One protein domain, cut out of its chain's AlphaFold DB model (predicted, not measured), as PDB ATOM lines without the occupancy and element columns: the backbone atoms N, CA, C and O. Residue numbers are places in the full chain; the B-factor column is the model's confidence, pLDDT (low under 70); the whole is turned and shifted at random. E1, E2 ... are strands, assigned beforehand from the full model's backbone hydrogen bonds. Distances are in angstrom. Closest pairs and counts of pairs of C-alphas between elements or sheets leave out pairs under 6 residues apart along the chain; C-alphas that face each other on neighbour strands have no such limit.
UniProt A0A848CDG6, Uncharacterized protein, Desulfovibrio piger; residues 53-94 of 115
ATOM      1  N   ILE A  53      30.391   5.718  48.297       69.31
ATOM      2  CA  ILE A  53      31.126   6.913  48.718       69.31
ATOM      3  C   ILE A  53      32.467   6.451  49.276       69.31
ATOM      4  O   ILE A  53      32.512   5.780  50.305       69.31
ATOM      5  N   ASN A  54      33.556   6.814  48.604       67.38
ATOM      6  CA  ASN A  54      34.901   6.530  49.084       67.38
ATOM      7  C   ASN A  54      35.508   7.762  49.773       67.38
ATOM      8  O   ASN A  54      35.663   8.814  49.154       67.38
ATOM      9  N   SER A  55      35.892   7.613  51.041       69.38
ATOM     10  CA  SER A  55      36.653   8.595  51.828       69.38
ATOM     11  C   SER A  55      38.054   8.104  52.227       69.38
ATOM     12  O   SER A  55      38.764   8.815  52.932       69.38
ATOM     13  N   GLY A  56      38.458   6.911  51.774       73.25
ATOM     14  CA  GLY A  56      39.744   6.270  52.060       73.25
ATOM     15  C   GLY A  56      40.322   5.576  50.822       73.25
ATOM     16  O   GLY A  56      40.202   6.084  49.710       73.25
ATOM     17  N   THR A  57      40.959   4.413  50.986       78.75
ATOM     18  CA  THR A  57      41.497   3.634  49.854       78.75
ATOM     19  C   THR A  57      40.575   2.469  49.527       78.75
ATOM     20  O   THR A  57      40.418   1.573  50.353       78.75
ATOM     21  N   TRP A  58      39.976   2.466  48.336       70.31
ATOM     22  CA  TRP A  58      39.047   1.424  47.894       70.31
ATOM     23  C   TRP A  58      39.436   0.889  46.518       70.31
ATOM     24  O   TRP A  58      39.828   1.646  45.628       70.31
ATOM     25  N   THR A  59      39.326  -0.429  46.351       79.00
ATOM     26  CA  THR A  59      39.584  -1.119  45.081       79.00
ATOM     27  C   THR A  59      38.335  -1.871  44.645       79.00
ATOM     28  O   THR A  59      37.787  -2.655  45.415       79.00
ATOM     29  N   ILE A  60      37.901  -1.625  43.414       75.88
ATOM     30  CA  ILE A  60      36.740  -2.242  42.768       75.88
ATOM     31  C   ILE A  60      37.274  -3.132  41.649       75.88
ATOM     32  O   ILE A  60      37.995  -2.639  40.783       75.88
ATOM     33  N   ASN A  61      36.928  -4.421  41.658       79.50
ATOM     34  CA  ASN A  61      37.447  -5.405  40.706       79.50
ATOM     35  C   ASN A  61      36.289  -6.169  40.050       79.50
ATOM     36  O   ASN A  61      35.694  -7.041  40.674       79.50
ATOM     37  N   GLY A  62      35.992  -5.870  38.784       77.50
ATOM     38  CA  GLY A  62      34.992  -6.602  37.995       77.50
ATOM     39  C   GLY A  62      33.529  -6.246  38.282       77.50
ATOM     40  O   GLY A  62      32.633  -6.946  37.814       77.50
ATOM     41  N   ASP A  63      33.261  -5.179  39.038       79.12
ATOM     42  CA  ASP A  63      31.897  -4.833  39.434       79.12
ATOM     43  C   ASP A  63      31.060  -4.215  38.308       79.12
ATOM     44  O   ASP A  63      31.534  -3.500  37.417       79.12
ATOM     45  N   ARG A  64      29.752  -4.452  38.397       78.62
ATOM     46  CA  ARG A  64      28.737  -3.893  37.507       78.62
ATOM     47  C   ARG A  64      27.984  -2.770  38.223       78.62
ATOM     48  O   ARG A  64      27.442  -2.982  39.310       78.62
ATOM     49  N   PHE A  65      27.927  -1.592  37.610       75.19
ATOM     50  CA  PHE A  65      27.091  -0.469  38.032       75.19
ATOM     51  C   PHE A  65      26.084  -0.173  36.921       75.19
ATOM     52  O   PHE A  65      26.486   0.094  35.787       75.19
ATOM     53  N   ASP A  66      24.798  -0.258  37.246       74.25
ATOM     54  CA  ASP A  66      23.699  -0.156  36.289       74.25
ATOM     55  C   ASP A  66      22.622   0.775  36.814       74.25
ATOM     56  O   ASP A  66      22.159   0.618  37.946       74.25
ATOM     57  N   SER A  67      22.256   1.751  35.984       68.25
ATOM     58  CA  SER A  67      21.192   2.721  36.260       68.25
ATOM     59  C   SER A  67      21.387   3.479  37.583       68.25
ATOM     60  O   SER A  67      20.441   4.013  38.166       68.25
ATOM     61  N   ASN A  68      22.629   3.546  38.078       68.75
ATOM     62  CA  ASN A  68      22.962   4.311  39.266       68.75
ATOM     63  C   ASN A  68      23.007   5.789  38.874       68.75
ATOM     64  O   ASN A  68      23.939   6.252  38.218       68.75
ATOM     65  N   THR A  69      21.962   6.513  39.252       64.56
ATOM     66  CA  THR A  69      21.814   7.943  38.983       64.56
ATOM     67  C   THR A  69      21.998   8.702  40.285       64.56
ATOM     68  O   THR A  69      21.428   8.308  41.301       64.56
ATOM     69  N   ALA A  70      22.763   9.792  40.253       62.56
ATOM     70  CA  ALA A  70      22.937  10.689  41.391       62.56
ATOM     71  C   ALA A  70      22.537  12.110  41.006       62.56
ATOM     72  O   ALA A  70      22.946  12.626  39.965       62.56
ATOM     73  N   THR A  71      21.757  12.758  41.872       60.66
ATOM     74  CA  THR A  71      21.291  14.134  41.654       60.66
ATOM     75  C   THR A  71      22.442  15.122  41.799       60.66
ATOM     76  O   THR A  71      22.550  16.064  41.022       60.66
ATOM     77  N   TYR A  72      23.314  14.889  42.784       59.06
ATOM     78  CA  TYR A  72      24.365  15.834  43.156       59.06
ATOM     79  C   TYR A  72      25.744  15.332  42.751       59.06
ATOM     80  O   TYR A  72      26.388  15.954  41.913       59.06
ATOM     81  N   ASN A  73      26.165  14.195  43.315       61.84
ATOM     82  CA  ASN A  73      27.520  13.678  43.191       61.84
ATOM     83  C   ASN A  73      27.519  12.149  43.064       61.84
ATOM     84  O   ASN A  73      27.156  11.435  43.993       61.84
ATOM     85  N   GLY A  74      28.035  11.674  41.943       61.69
ATOM     86  CA  GLY A  74      28.544  10.328  41.710       61.69
ATOM     87  C   GLY A  74      27.449   9.441  41.199       61.69
ATOM     88  O   GLY A  74      26.884   8.734  42.014       61.69
ATOM     89  N   GLY A  75      27.162   9.466  39.889       64.56
ATOM     90  CA  GLY A  75      26.111   8.627  39.294       64.56
ATOM     91  C   GLY A  75      26.167   7.210  39.867       64.56
ATOM     92  O   GLY A  75      25.269   6.782  40.587       64.56
ATOM     93  N   ALA A  76      27.317   6.555  39.700       68.50
ATOM     94  CA  ALA A  76      27.613   5.273  40.336       68.50
ATOM     95  C   ALA A  76      28.491   5.377  41.591       68.50
ATOM     96  O   ALA A  76      28.195   4.747  42.607       68.50
ATOM     97  N   ILE A  77      29.586   6.137  41.524       73.31
ATOM     98  CA  ILE A  77      30.597   6.208  42.584       73.31
ATOM     99  C   ILE A  77      30.978   7.667  42.809       73.31
ATOM    100  O   ILE A  77      31.232   8.406  41.857       73.31
ATOM    101  N   TYR A  78      31.070   8.060  44.074       74.75
ATOM    102  CA  TYR A  78      31.639   9.328  44.501       74.75
ATOM    103  C   TYR A  78      32.943   9.065  45.256       74.75
ATOM    104  O   TYR A  78      32.943   8.465  46.330       74.75
ATOM    105  N   ASN A  79      34.064   9.511  44.691       73.38
ATOM    106  CA  ASN A  79      35.354   9.498  45.375       73.38
ATOM    107  C   ASN A  79      35.625  10.892  45.949       73.38
ATOM    108  O   ASN A  79      35.705  11.860  45.191       73.38
ATOM    109  N   ASN A  80      35.750  10.997  47.271       69.06
ATOM    110  CA  ASN A  80      36.123  12.245  47.932       69.06
ATOM    111  C   ASN A  80      37.565  12.632  47.544       69.06
ATOM    112  O   ASN A  80      38.371  11.766  47.216       69.06
ATOM    113  N   ALA A  81      37.916  13.918  47.618       72.12
ATOM    114  CA  ALA A  81      39.232  14.444  47.241       72.12
ATOM    115  C   ALA A  81      40.403  13.775  47.990       72.12
ATOM    116  O   ALA A  81      41.495  13.659  47.444       72.12
ATOM    117  N   ASN A  82      40.157  13.296  49.213       74.50
ATOM    118  CA  ASN A  82      41.146  12.593  50.038       74.50
ATOM    119  C   ASN A  82      41.121  11.062  49.852       74.50
ATOM    120  O   ASN A  82      41.920  10.353  50.462       74.50
ATOM    121  N   GLY A  83      40.189  10.543  49.049       68.12
ATOM    122  CA  GLY A  83      40.034   9.122  48.774       68.12
ATOM    123  C   GLY A  83      40.865   8.679  47.571       68.12
ATOM    124  O   GLY A  83      40.920   9.353  46.540       68.12
ATOM    125  N   LYS A  84      41.485   7.505  47.669       74.69
ATOM    126  CA  LYS A  84      42.136   6.820  46.552       74.69
ATOM    127  C   LYS A  84      41.219   5.706  46.057       74.69
ATOM    128  O   LYS A  84      40.960   4.752  46.786       74.69
ATOM    129  N   LEU A  85      40.733   5.827  44.827       76.69
ATOM    130  CA  LEU A  85      39.884   4.824  44.192       76.69
ATOM    131  C   LEU A  85      40.644   4.150  43.050       76.69
ATOM    132  O   LEU A  85      41.101   4.821  42.129       76.69
ATOM    133  N   THR A  86      40.737   2.824  43.095       77.06
ATOM    134  CA  THR A  86      41.252   2.005  41.993       77.06
ATOM    135  C   THR A  86      40.111   1.167  41.429       77.06
ATOM    136  O   THR A  86      39.443   0.450  42.170       77.06
ATOM    137  N   VAL A  87      39.873   1.262  40.122       74.88
ATOM    138  CA  VAL A  87      38.798   0.533  39.441       74.88
ATOM    139  C   VAL A  87      39.408  -0.342  38.353       74.88
ATOM    140  O   VAL A  87      39.901   0.176  37.358       74.88
ATOM    141  N   ASN A  88      39.349  -1.663  38.526       78.81
ATOM    142  CA  ASN A  88      39.842  -2.631  37.551       78.81
ATOM    143  C   ASN A  88      38.669  -3.421  36.963       78.81
ATOM    144  O   ASN A  88      37.986  -4.163  37.667       78.81
ATOM    145  N   GLY A  89      38.431  -3.281  35.660       73.38
ATOM    146  CA  GLY A  89      37.439  -4.093  34.947       73.38
ATOM    147  C   GLY A  89      35.976  -3.855  35.345       73.38
ATOM    148  O   GLY A  89      35.151  -4.738  35.135       73.38
ATOM    149  N   ALA A  90      35.632  -2.698  35.919       76.75
ATOM    150  CA  ALA A  90      34.238  -2.377  36.223       76.75
ATOM    151  C   ALA A  90      33.476  -1.896  34.978       76.75
ATOM    152  O   ALA A  90      34.040  -1.249  34.097       76.75
ATOM    153  N   THR A  91      32.172  -2.168  34.925       78.50
ATOM    154  CA  THR A  91      31.297  -1.720  33.828       78.50
ATOM    155  C   THR A  91      30.193  -0.809  34.357       78.50
ATOM    156  O   THR A  91      29.365  -1.254  35.156       78.50
ATOM    157  N   PHE A  92      30.131   0.424  33.848       73.50
ATOM    158  CA  PHE A  92      29.102   1.423  34.155       73.50
ATOM    159  C   PHE A  92      28.147   1.571  32.966       73.50
ATOM    160  O   PHE A  92      28.599   1.909  31.871       73.50
ATOM    161  N   ARG A  93      26.843   1.337  33.148       72.38
ATOM    162  CA  ARG A  93      25.829   1.667  32.128       72.38
ATOM    163  C   ARG A  93      24.738   2.534  32.728       72.38
ATOM    164  O   ARG A  93      24.243   2.249  33.811       72.38
ATOM    165  N   GLU A  94      24.373   3.578  31.985       70.25
ATOM    166  CA  GLU A  94      23.279   4.487  32.343       70.25
ATOM    167  C   GLU A  94      23.463   5.142  33.724       70.25
ATOM    168  O   GLU A  94      22.521   5.237  34.505       70.25
TER     169      GLU A  94
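Overview. This is residues 53 to 94 of the 115 residues of an uncharacterized protein of Desulfovibrio piger (UniProt A0A848CDG6). The chain winds in a small, flat solenoid of two stacked turns, E2 bent away from E1 and E5 from E4, with E4 stacked beside E1, E5 beside E2, and E3 on a third side. The printed part has 42 residues, with five named strands, E1 to E5, and no named helix; the class is all strand, with 19 residues in named elements. It is compact, with a radius of gyration of the C-alphas of 10.4 A and spans of 26 by 25 by 9 A.

Arrangement. E1, residues 57 to 61, runs on at 90 degrees into E2, residues 64 to 66. E3, residues 77 to 79, pairs with no named strand, but residues 53 to 54 pair with its residues 78 to 79, parallel. E4, residues 84 to 88, is parallel to E1 at 9 degrees, with N 58 and O 84 2.9 A apart. E5, residues 91 to 93, is parallel to E2 at 6 degrees, with N 65 and O 91 2.9 A apart.

Along the chain. E1 begins at C-alpha 57 (41.497, 3.634, 49.854) and is 13.5 A long; E4 is 13.3 A. E5 ends at C-alpha 93 (25.829, 1.667, 32.128).

Size, cuts and confidence. The C-alphas farthest apart, of Asn 82 and Glu 94, are 26.4 A apart. The printed part has no cut and no long link. Its mean pLDDT is 71.9; residues 67 to 76 are among those under 70.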